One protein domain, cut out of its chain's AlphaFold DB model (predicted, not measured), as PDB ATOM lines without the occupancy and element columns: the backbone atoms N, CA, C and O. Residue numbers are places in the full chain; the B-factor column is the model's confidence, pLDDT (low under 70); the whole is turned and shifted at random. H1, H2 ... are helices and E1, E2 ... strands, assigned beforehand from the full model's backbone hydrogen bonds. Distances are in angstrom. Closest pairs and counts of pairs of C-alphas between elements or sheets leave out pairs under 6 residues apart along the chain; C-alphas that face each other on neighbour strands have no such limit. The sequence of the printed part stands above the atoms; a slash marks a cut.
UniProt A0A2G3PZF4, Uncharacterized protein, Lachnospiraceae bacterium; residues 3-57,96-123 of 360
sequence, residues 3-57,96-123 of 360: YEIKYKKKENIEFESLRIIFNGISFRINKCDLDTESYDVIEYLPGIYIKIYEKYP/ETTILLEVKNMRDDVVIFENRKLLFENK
ATOM      1  N   TYR A   3     102.380  81.211 109.671       78.69
ATOM      2  CA  TYR A   3     101.742  80.549 110.807       78.69
ATOM      3  C   TYR A   3     101.247  81.595 111.804       78.69
ATOM      4  O   TYR A   3     101.926  82.593 112.035       78.69
ATOM      5  N   GLU A   4     100.083  81.355 112.400       77.19
ATOM      6  CA  GLU A   4      99.513  82.166 113.478       77.19
ATOM      7  C   GLU A   4      99.403  81.302 114.731       77.19
ATOM      8  O   GLU A   4      98.769  80.248 114.698       77.19
ATOM      9  N   ILE A   5     100.027  81.741 115.821       72.25
ATOM     10  CA  ILE A   5     100.124  80.978 117.064       72.25
ATOM     11  C   ILE A   5      99.600  81.826 118.220       72.25
ATOM     12  O   ILE A   5     100.040  82.959 118.404       72.25
ATOM     13  N   LYS A   6      98.647  81.296 118.994       66.88
ATOM     14  CA  LYS A   6      97.946  82.036 120.057       66.88
ATOM     15  C   LYS A   6      98.313  81.514 121.436       66.88
ATOM     16  O   LYS A   6      98.151  80.332 121.728       66.88
ATOM     17  N   TYR A   7      98.724  82.423 122.312       65.81
ATOM     18  CA  TYR A   7      99.107  82.137 123.688       65.81
ATOM     19  C   TYR A   7      98.229  82.901 124.670       65.81
ATOM     20  O   TYR A   7      98.042  84.107 124.539       65.81
ATOM     21  N   LYS A   8      97.729  82.205 125.697       57.03
ATOM     22  CA  LYS A   8      97.073  82.823 126.858       57.03
ATOM     23  C   LYS A   8      98.035  82.847 128.032       57.03
ATOM     24  O   LYS A   8      98.660  81.829 128.332       57.03
ATOM     25  N   LYS A   9      98.140  83.993 128.703       53.34
ATOM     26  CA  LYS A   9      99.143  84.178 129.748       53.34
ATOM     27  C   LYS A   9      98.911  83.244 130.954       53.34
ATOM     28  O   LYS A   9      97.859  83.300 131.585       53.34
ATOM     29  N   LYS A  10      99.905  82.428 131.324       49.19
ATOM     30  CA  LYS A  10     100.081  81.895 132.692       49.19
ATOM     31  C   LYS A  10     101.322  82.551 133.305       49.19
ATOM     32  O   LYS A  10     102.195  82.996 132.577       49.19
ATOM     33  N   GLU A  11     101.340  82.747 134.620       41.44
ATOM     34  CA  GLU A  11     102.383  83.513 135.322       41.44
ATOM     35  C   GLU A  11     103.793  82.963 134.994       41.44
ATOM     36  O   GLU A  11     104.028  81.775 135.179       41.44
ATOM     37  N   ASN A  12     104.690  83.836 134.495       41.09
ATOM     38  CA  ASN A  12     106.021  83.567 133.905       41.09
ATOM     39  C   ASN A  12     106.005  82.779 132.579       41.09
ATOM     40  O   ASN A  12     105.736  81.586 132.561       41.09
ATOM     41  N   ILE A  13     106.317  83.441 131.455       46.56
ATOM     42  CA  ILE A  13     106.259  82.831 130.114       46.56
ATOM     43  C   ILE A  13     107.604  83.003 129.422       46.56
ATOM     44  O   ILE A  13     107.836  83.978 128.710       46.56
ATOM     45  N   GLU A  14     108.474  82.012 129.592       46.44
ATOM     46  CA  GLU A  14     109.136  81.477 128.405       46.44
ATOM     47  C   GLU A  14     108.015  81.074 127.433       46.44
ATOM     48  O   GLU A  14     107.029  80.464 127.864       46.44
ATOM     49  N   PHE A  15     108.116  81.381 126.136       53.69
ATOM     50  CA  PHE A  15     107.257  80.709 125.155       53.69
ATOM     51  C   PHE A  15     107.742  79.252 125.035       53.69
ATOM     52  O   PHE A  15     108.170  78.827 123.969       53.69
ATOM     53  N   GLU A  16     107.717  78.481 126.137       52.91
ATOM     54  CA  GLU A  16     108.231  77.102 126.253       52.91
ATOM     55  C   GLU A  16     107.642  76.184 125.177       52.91
ATOM     56  O   GLU A  16     108.204  75.150 124.817       52.91
ATOM     57  N   SER A  17     106.489  76.585 124.656       63.88
ATOM     58  CA  SER A  17     105.755  75.944 123.591       63.88
ATOM     59  C   SER A  17     106.384  76.131 122.208       63.88
ATOM     60  O   SER A  17     106.306  75.179 121.441       63.88
ATOM     61  N   LEU A  18     106.996  77.277 121.865       76.25
ATOM     62  CA  LEU A  18     107.540  77.542 120.525       76.25
ATOM     63  C   LEU A  18     109.053  77.328 120.472       76.25
ATOM     64  O   LEU A  18     109.839  78.109 121.012       76.25
ATOM     65  N   ARG A  19     109.468  76.288 119.753       82.81
ATOM     66  CA  ARG A  19     110.876  75.924 119.574       82.81
ATOM     67  C   ARG A  19     111.229  75.936 118.096       82.81
ATOM     68  O   ARG A  19     110.577  75.251 117.313       82.81
ATOM     69  N   ILE A  20     112.289  76.657 117.734       86.44
ATOM     70  CA  ILE A  20     112.858  76.651 116.382       86.44
ATOM     71  C   ILE A  20     114.203  75.928 116.442       86.44
ATOM     72  O   ILE A  20     115.104  76.355 117.153       86.44
ATOM     73  N   ILE A  21     114.354  74.836 115.704       87.38
ATOM     74  CA  ILE A  21     115.641  74.191 115.461       87.38
ATOM     75  C   ILE A  21     116.148  74.699 114.116       87.38
ATOM     76  O   ILE A  21     115.539  74.417 113.088       87.38
ATOM     77  N   PHE A  22     117.245  75.449 114.130       87.62
ATOM     78  CA  PHE A  22     117.874  76.022 112.944       87.62
ATOM     79  C   PHE A  22     119.287  75.459 112.794       87.62
ATOM     80  O   PHE A  22     120.125  75.668 113.671       87.62
ATOM     81  N   ASN A  23     119.547  74.708 111.719       83.81
ATOM     82  CA  ASN A  23     120.817  74.004 111.490       83.81
ATOM     83  C   ASN A  23     121.289  73.189 112.716       83.81
ATOM     84  O   ASN A  23     122.468  73.168 113.056       83.81
ATOM     85  N   GLY A  24     120.347  72.526 113.401       78.12
ATOM     86  CA  GLY A  24     120.609  71.715 114.598       78.12
ATOM     87  C   GLY A  24     120.736  72.507 115.905       78.12
ATOM     88  O   GLY A  24     120.846  71.909 116.972       78.12
ATOM     89  N   ILE A  25     120.677  73.838 115.866       81.81
ATOM     90  CA  ILE A  25     120.720  74.677 117.064       81.81
ATOM     91  C   ILE A  25     119.295  75.010 117.497       81.81
ATOM     92  O   ILE A  25     118.467  75.431 116.693       81.81
ATOM     93  N   SER A  26     119.000  74.807 118.780       83.44
ATOM     94  CA  SER A  26     117.677  75.041 119.353       83.44
ATOM     95  C   SER A  26     117.535  76.472 119.867       83.44
ATOM     96  O   SER A  26     118.230  76.862 120.800       83.44
ATOM     97  N   PHE A  27     116.553  77.197 119.344       80.75
ATOM     98  CA  PHE A  27     116.159  78.537 119.762       80.75
ATOM     99  C   PHE A  27     114.790  78.486 120.437       80.75
ATOM    100  O   PHE A  27     113.842  77.891 119.911       80.75
ATOM    101  N   ARG A  28     114.696  79.110 121.612       77.12
ATOM    102  CA  ARG A  28     113.426  79.441 122.259       77.12
ATOM    103  C   ARG A  28     113.199  80.927 122.067       77.12
ATOM    104  O   ARG A  28     114.115  81.712 122.287       77.12
ATOM    105  N   ILE A  29     111.997  81.290 121.654       70.94
ATOM    106  CA  ILE A  29     111.614  82.695 121.584       70.94
ATOM    107  C   ILE A  29     111.268  83.112 123.012       70.94
ATOM    108  O   ILE A  29     110.390  82.505 123.620       70.94
ATOM    109  N   ASN A  30     111.955  84.110 123.565       61.19
ATOM    110  CA  ASN A  30     111.597  84.693 124.857       61.19
ATOM    111  C   ASN A  30     111.009  86.085 124.660       61.19
ATOM    112  O   ASN A  30     111.429  86.825 123.779       61.19
ATOM    113  N   LYS A  31     110.061  86.481 125.518       53.50
ATOM    114  CA  LYS A  31     109.463  87.824 125.452       53.50
ATOM    115  C   LYS A  31     110.518  88.942 125.558       53.50
ATOM    116  O   LYS A  31     110.397  89.937 124.858       53.50
ATOM    117  N   CYS A  32     111.581  88.737 126.341       51.22
ATOM    118  CA  CYS A  32     112.690  89.689 126.470       51.22
ATOM    119  C   CYS A  32     113.546  89.826 125.196       51.22
ATOM    120  O   CYS A  32     114.200  90.847 125.021       51.22
ATOM    121  N   ASP A  33     113.536  88.840 124.287       51.69
ATOM    122  CA  ASP A  33     114.229  88.955 122.990       51.69
ATOM    123  C   ASP A  33     113.515  89.940 122.043       51.69
ATOM    124  O   ASP A  33     113.998  90.230 120.950       51.69
ATOM    125  N   LEU A  34     112.328  90.405 122.445       54.75
ATOM    126  CA  LEU A  34     111.343  91.105 121.628       54.75
ATOM    127  C   LEU A  34     110.870  92.400 122.311       54.75
ATOM    128  O   LEU A  34     109.804  92.908 121.966       54.75
ATOM    129  N   ASP A  35     111.658  92.930 123.262       45.69
ATOM    130  CA  ASP A  35     111.437  94.177 124.028       45.69
ATOM    131  C   ASP A  35     111.577  95.445 123.155       45.69
ATOM    132  O   ASP A  35     112.199  96.448 123.500       45.69
ATOM    133  N   THR A  36     110.974  95.407 121.978       45.25
ATOM    134  CA  THR A  36     110.695  96.577 121.166       45.25
ATOM    135  C   THR A  36     109.196  96.798 121.240       45.25
ATOM    136  O   THR A  36     108.426  95.979 120.745       45.25
ATOM    137  N   GLU A  37     108.771  97.934 121.786       44.12
ATOM    138  CA  GLU A  37     107.399  98.467 121.715       44.12
ATOM    139  C   GLU A  37     106.880  98.648 120.262       44.12
ATOM    140  O   GLU A  37     105.840  99.261 120.025       44.12
ATOM    141  N   SER A  38     107.598  98.131 119.260       46.06
ATOM    142  CA  SER A  38     107.254  98.168 117.851       46.06
ATOM    143  C   SER A  38     106.409  96.960 117.458       46.06
ATOM    144  O   SER A  38     106.854  95.813 117.520       46.06
ATOM    145  N   TYR A  39     105.233  97.234 116.902       54.91
ATOM    146  CA  TYR A  39     104.404  96.300 116.133       54.91
ATOM    147  C   TYR A  39     105.053  95.876 114.794       54.91
ATOM    148  O   TYR A  39     104.345  95.517 113.848       54.91
ATOM    149  N   ASP A  40     106.377  95.944 114.673       68.56
ATOM    150  CA  ASP A  40     107.100  95.720 113.429       68.56
ATOM    151  C   ASP A  40     107.498  94.252 113.261       68.56
ATOM    152  O   ASP A  40     107.618  93.480 114.213       68.56
ATOM    153  N   VAL A  41     107.643  93.838 112.003       80.81
ATOM    154  CA  VAL A  41     108.106  92.493 111.646       80.81
ATOM    155  C   VAL A  41     109.614  92.424 111.888       80.81
ATOM    156  O   VAL A  41     110.368  93.167 111.262       80.81
ATOM    157  N   ILE A  42     110.058  91.507 112.747       84.69
ATOM    158  CA  ILE A  42     111.475  91.297 113.067       84.69
ATOM    159  C   ILE A  42     111.966  90.033 112.363       84.69
ATOM    160  O   ILE A  42     111.335  88.983 112.435       84.69
ATOM    161  N   GLU A  43     113.116  90.112 111.701       89.31
ATOM    162  CA  GLU A  43     113.824  88.931 111.206       89.31
ATOM    163  C   GLU A  43     114.600  88.287 112.362       89.31
ATOM    164  O   GLU A  43     115.636  88.796 112.785       89.31
ATOM    165  N   TYR A  44     114.056  87.204 112.918       87.12
ATOM    166  CA  TYR A  44     114.585  86.554 114.118       87.12
ATOM    167  C   TYR A  44     115.791  85.659 113.813       87.12
ATOM    168  O   TYR A  44     116.753  85.634 114.575       87.12
ATOM    169  N   LEU A  45     115.732  84.938 112.693       91.19
ATOM    170  CA  LEU A  45     116.801  84.132 112.098       91.19
ATOM    171  C   LEU A  45     116.804  84.411 110.585       91.19
ATOM    172  O   LEU A  45     115.784  84.889 110.082       91.19
ATOM    173  N   PRO A  46     117.875  84.089 109.830       94.25
ATOM    174  CA  PRO A  46     117.910  84.313 108.383       94.25
ATOM    175  C   PRO A  46     116.648  83.787 107.687       94.25
ATOM    176  O   PRO A  46     116.401  82.578 107.670       94.25
ATOM    177  N   GLY A  47     115.835  84.688 107.124       93.75
ATOM    178  CA  GLY A  47     114.597  84.347 106.417       93.75
ATOM    179  C   GLY A  47     113.478  83.772 107.295       93.75
ATOM    180  O   GLY A  47     112.560  83.141 106.766       93.75
ATOM    181  N   ILE A  48     113.538  83.954 108.615       92.69
ATOM    182  CA  ILE A  48     112.473  83.615 109.564       92.69
ATOM    183  C   ILE A  48     112.043  84.899 110.265       92.69
ATOM    184  O   ILE A  48     112.786  85.477 111.057       92.69
ATOM    185  N   TYR A  49     110.823  85.332 109.978       90.25
ATOM    186  CA  TYR A  49     110.270  86.588 110.455       90.25
ATOM    187  C   TYR A  49     109.209  86.342 111.519       90.25
ATOM    188  O   TYR A  49     108.391  85.431 111.398       90.25
ATOM    189  N   ILE A  50     109.210  87.178 112.550       85.19
ATOM    190  CA  ILE A  50     108.292  87.111 113.679       85.19
ATOM    191  C   ILE A  50     107.608  88.463 113.829       85.19
ATOM    192  O   ILE A  50     108.247  89.512 113.777       85.19
ATOM    193  N   LYS A  51     106.295  88.433 114.043       82.38
ATOM    194  CA  LYS A  51     105.509  89.592 114.455       82.38
ATOM    195  C   LYS A  51     104.608  89.212 115.615       82.38
ATOM    196  O   LYS A  51     103.945  88.181 115.560       82.38
ATOM    197  N   ILE A  52     104.553  90.047 116.644       74.94
ATOM    198  CA  ILE A  52     103.779  89.768 117.854       74.94
ATOM    199  C   ILE A  52     102.671  90.798 118.005       74.94
ATOM    200  O   ILE A  52     102.883  91.995 117.838       74.94
ATOM    201  N   TYR A  53     101.477  90.312 118.322       73.12
ATOM    202  CA  TYR A  53     100.319  91.126 118.644       73.12
ATOM    203  C   TYR A  53      99.905  90.832 120.072       73.12
ATOM    204  O   TYR A  53      99.586  89.694 120.420       73.12
ATOM    205  N   GLU A  54      99.858  91.873 120.886       68.50
ATOM    206  CA  GLU A  54      99.258  91.807 122.206       68.50
ATOM    207  C   GLU A  54      97.904  92.502 122.150       68.50
ATOM    208  O   GLU A  54      97.816  93.706 121.906       68.50
ATOM    209  N   LYS A  55      96.822  91.742 122.337       60.84
ATOM    210  CA  LYS A  55      95.485  92.330 122.334       60.84
ATOM    211  C   LYS A  55      95.173  92.881 123.722       60.84
ATOM    212  O   LYS A  55      94.822  92.126 124.629       60.84
ATOM    213  N   TYR A  56      95.270  94.198 123.877       59.44
ATOM    214  CA  TYR A  56      94.745  94.886 125.051       59.44
ATOM    215  C   TYR A  56      93.242  95.141 124.880       59.44
ATOM    216  O   TYR A  56      92.818  95.696 123.866       59.44
ATOM    217  N   PRO A  57      92.400  94.799 125.867       57.41
ATOM    218  CA  PRO A  57      91.059  95.359 125.956       57.41
ATOM    219  C   PRO A  57      91.153  96.832 126.408       57.41
ATOM    220  O   PRO A  57      90.852  97.165 127.553       57.41
ATOM    221  N   GLU A  96      95.984  87.814 125.629       67.06
ATOM    222  CA  GLU A  96      96.225  86.887 124.536       67.06
ATOM    223  C   GLU A  96      97.312  87.487 123.645       67.06
ATOM    224  O   GLU A  96      97.167  88.593 123.111       67.06
ATOM    225  N   THR A  97      98.415  86.759 123.523       71.88
ATOM    226  CA  THR A  97      99.538  87.107 122.657       71.88
ATOM    227  C   THR A  97      99.447  86.247 121.408       71.88
ATOM    228  O   THR A  97      99.425  85.021 121.494       71.88
ATOM    229  N   THR A  98      99.389  86.878 120.242       74.94
ATOM    230  CA  THR A  98      99.438  86.187 118.950       74.94
ATOM    231  C   THR A  98     100.809  86.388 118.323       74.94
ATOM    232  O   THR A  98     101.236  87.525 118.143       74.94
ATOM    233  N   ILE A  99     101.489  85.301 117.973       78.50
ATOM    234  CA  ILE A  99     102.738  85.311 117.213       78.50
ATOM    235  C   ILE A  99     102.418  84.931 115.769       78.50
ATOM    236  O   ILE A  99     101.917  83.841 115.505       78.50
ATOM    237  N   LEU A 100     102.723  85.822 114.830       83.69
ATOM    238  CA  LEU A 100     102.788  85.502 113.411       83.69
ATOM    239  C   LEU A 100     104.224  85.146 113.046       83.69
ATOM    240  O   LEU A 100     105.131  85.961 113.212       83.69
ATOM    241  N   LEU A 101     104.410  83.941 112.528       87.94
ATOM    242  CA  LEU A 101     105.690  83.429 112.065       87.94
ATOM    243  C   LEU A 101     105.648  83.284 110.545       87.94
ATOM    244  O   LEU A 101     104.808  82.564 110.007       87.94
ATOM    245  N   GLU A 102     106.562  83.942 109.843       91.81
ATOM    246  CA  GLU A 102     106.744  83.789 108.404       91.81
ATOM    247  C   GLU A 102     108.102  83.149 108.114       91.81
ATOM    248  O   GLU A 102     109.156  83.725 108.367       91.81
ATOM    249  N   VAL A 103     108.069  81.943 107.554       93.19
ATOM    250  CA  VAL A 103     109.261  81.187 107.165       93.19
ATOM    251  C   VAL A 103     109.452  81.304 105.664       93.19
ATOM    252  O   VAL A 103     108.644  80.796 104.879       93.19
ATOM    253  N   LYS A 104     110.523  81.977 105.270       94.81
ATOM    254  CA  LYS A 104     110.962  82.127 103.883       94.81
ATOM    255  C   LYS A 104     112.227  81.341 103.568       94.81
ATOM    256  O   LYS A 104     112.508  81.096 102.403       94.81
ATOM    257  N   ASN A 105     112.978  80.942 104.587       94.06
ATOM    258  CA  ASN A 105     114.196  80.169 104.420       94.06
ATOM    259  C   ASN A 105     113.888  78.740 103.947       94.06
ATOM    260  O   ASN A 105     113.432  77.909 104.729       94.06
ATOM    261  N   MET A 106     114.144  78.477 102.664       92.06
ATOM    262  CA  MET A 106     114.066  77.150 102.038       92.06
ATOM    263  C   MET A 106     115.446  76.484 101.931       92.06
ATOM    264  O   MET A 106     115.583  75.378 101.412       92.06
ATOM    265  N   ARG A 107     116.496  77.170 102.394       91.94
ATOM    266  CA  ARG A 107     117.896  76.771 102.253       91.94
ATOM    267  C   ARG A 107     118.373  75.893 103.407       91.94
ATOM    268  O   ARG A 107     119.116  74.940 103.182       91.94
ATOM    269  N   ASP A 108     118.040  76.276 104.628       91.19
ATOM    270  CA  ASP A 108     118.621  75.729 105.853       91.19
ATOM    271  C   ASP A 108     117.712  74.683 106.503       91.19
ATOM    272  O   ASP A 108     116.519  74.610 106.203       91.19
ATOM    273  N   ASP A 109     118.273  73.879 107.412       89.31
ATOM    274  CA  ASP A 109     117.459  72.990 108.241       89.31
ATOM    275  C   ASP A 109     116.652  73.843 109.218       89.31
ATOM    276  O   ASP A 109     117.224  74.476 110.105       89.31
ATOM    277  N   VAL A 110     115.333  73.855 109.067       91.25
ATOM    278  CA  VAL A 110     114.414  74.607 109.919       91.25
ATOM    279  C   VAL A 110     113.311  73.673 110.379       91.25
ATOM    280  O   VAL A 110     112.490  73.223 109.586       91.25
ATOM    281  N   VAL A 111     113.256  73.407 111.680       90.19
ATOM    282  CA  VAL A 111     112.181  72.621 112.290       90.19
ATOM    283  C   VAL A 111     111.514  73.459 113.362       90.19
ATOM    284  O   VAL A 111     112.187  73.988 114.241       90.19
ATOM    285  N   ILE A 112     110.196  73.598 113.299       88.00
ATOM    286  CA  ILE A 112     109.432  74.424 114.233       88.00
ATOM    287  C   ILE A 112     108.432  73.543 114.959       88.00
ATOM    288  O   ILE A 112     107.643  72.835 114.330       88.00
ATOM    289  N   PHE A 113     108.448  73.628 116.283       83.50
ATOM    290  CA  PHE A 113     107.513  72.940 117.156       83.50
ATOM    291  C   PHE A 113     106.671  73.939 117.934       83.50
ATOM    292  O   PHE A 113     107.207  74.913 118.454       83.50
ATOM    293  N   GLU A 114     105.387  73.635 118.083       83.06
ATOM    294  CA  GLU A 114     104.493  74.250 119.059       83.06
ATOM    295  C   GLU A 114     104.005  73.172 120.028       83.06
ATOM    296  O   GLU A 114     103.404  72.188 119.609       83.06
ATOM    297  N   ASN A 115     104.245  73.329 121.331       75.75
ATOM    298  CA  ASN A 115     103.846  72.360 122.358       75.75
ATOM    299  C   ASN A 115     104.297  70.927 122.017       75.75
ATOM    300  O   ASN A 115     103.534  69.973 122.148       75.75
ATOM    301  N   ARG A 116     105.542  70.782 121.531       75.12
ATOM    302  CA  ARG A 116     106.134  69.520 121.030       75.12
ATOM    303  C   ARG A 116     105.474  68.941 119.767       75.12
ATOM    304  O   ARG A 116     105.934  67.917 119.269       75.12
ATOM    305  N   LYS A 117     104.449  69.587 119.208       81.81
ATOM    306  CA  LYS A 117     103.851  69.231 117.920       81.81
ATOM    307  C   LYS A 117     104.625  69.902 116.791       81.81
ATOM    308  O   LYS A 117     104.877  71.101 116.840       81.81
ATOM    309  N   LEU A 118     104.985  69.132 115.770       86.44
ATOM    310  CA  LEU A 118     105.633  69.658 114.571       86.44
ATOM    311  C   LEU A 118     104.676  70.600 113.820       86.44
ATOM    312  O   LEU A 118     103.568  70.198 113.465       86.44
ATOM    313  N   LEU A 119     105.109  71.838 113.581       86.25
ATOM    314  CA  LEU A 119     104.388  72.835 112.778       86.25
ATOM    315  C   LEU A 119     104.966  72.984 111.373       86.25
ATOM    316  O   LEU A 119     104.230  73.180 110.404       86.25
ATOM    317  N   PHE A 120     106.290  72.931 111.277       87.94
ATOM    318  CA  PHE A 120     107.017  73.095 110.030       87.94
ATOM    319  C   PHE A 120     108.303  72.291 110.078       87.94
ATOM    320  O   PHE A 120     108.993  72.272 111.098       87.94
ATOM    321  N   GLU A 121     108.635  71.678 108.953       90.69
ATOM    322  CA  GLU A 121     109.918  71.038 108.735       90.69
ATOM    323  C   GLU A 121     110.394  71.386 107.329       90.69
ATOM    324  O   GLU A 121     109.733  71.082 106.339       90.69
ATOM    325  N   ASN A 122     111.559  72.012 107.261       89.25
ATOM    326  CA  ASN A 122     112.400  72.051 106.086       89.25
ATOM    327  C   ASN A 122     113.706  71.368 106.462       89.25
ATOM    328  O   ASN A 122     114.427  71.849 107.336       89.25
ATOM    329  N   LYS A 123     114.008  70.245 105.821       84.00
ATOM    330  CA  LYS A 123     115.335  69.640 105.901       84.00
ATOM    331  C   LYS A 123     116.075  69.966 104.622       84.00
ATOM    332  O   LYS A 123     115.544  69.770 103.530       84.00
TER     333      LYS A 123
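AT A GLANCE: This is residues 3 to 57 and 96 to 123 of the 360 residues of an uncharacterized protein of Lachnospiraceae bacterium (UniProt A0A2G3PZF4). Look for a sandwich, two four-stranded sheets face to face with their strands nearly in line, and a short helix, H1, in the link that crosses from one sheet to the other between E3 and E4. The orders are E1 - E6 - E5 - E4 and E3 - E2 - E7 - E8, both antiparallel. The printed part has 83 residues, mostly strand, with one named helix and eight named strands, E1 E2 E3 H1 E4 E5 E6 E7 E8 along the chain. It is compact, radius of gyration of the C-alphas 12.6 A, with an elongated outline of 40 by 25 by 19 A.

IN THESE COORDINATES: Find C-alpha 3 at (101.742, 80.549, 110.807), where E1, residues 3 to 8, begins. Its sheet goes on with E6, 96 to 103, 22.5 A long, E5, 48 to 55, 23.0 A, and E4, 42 to 45. In the other sheet find E3, 25 to 30, E2, 14 to 22, which bends by 84 degrees at residue 17, E7, 110 to 114, and E8, 117 to 122, ending at C-alpha 122 (112.400, 72.051, 106.086). H1 is residues 31 to 34.

HOW THE PARTS SIT: In the first sheet, strongly twisted, look at N 5 and O 99, 2.8 A, for E1 and E6; N 51 and O 100, 2.9 A, for E6 and E5; and N 44 and O 48, 2.8 A, for the hairpin E4 and E5. In the second, N 20 and O 27 are 2.9 A apart in the hairpin E2 and E3, N 21 and O 111 2.7 A for E2 and E7, and N 112 and O 120 2.8 A in the hairpin E7 and E8. The parts of the sheets that face each other are 10.9 A centre to centre. H1, too short for an O i to N i+4 pair, only grazes the first sheet and is not on the second.

THE WHOLE: The farthest C-alphas, Pro 57 and Lys 123, are 40.7 A apart. Residues 58 to 95 are not printed; C-alphas 57 and 96 are 10.0 A apart across the cut. Of the links printed whole, none is long. The model's pLDDT is under 70 at residues 6 to 17, 30 to 40, 54 to 57 and 96.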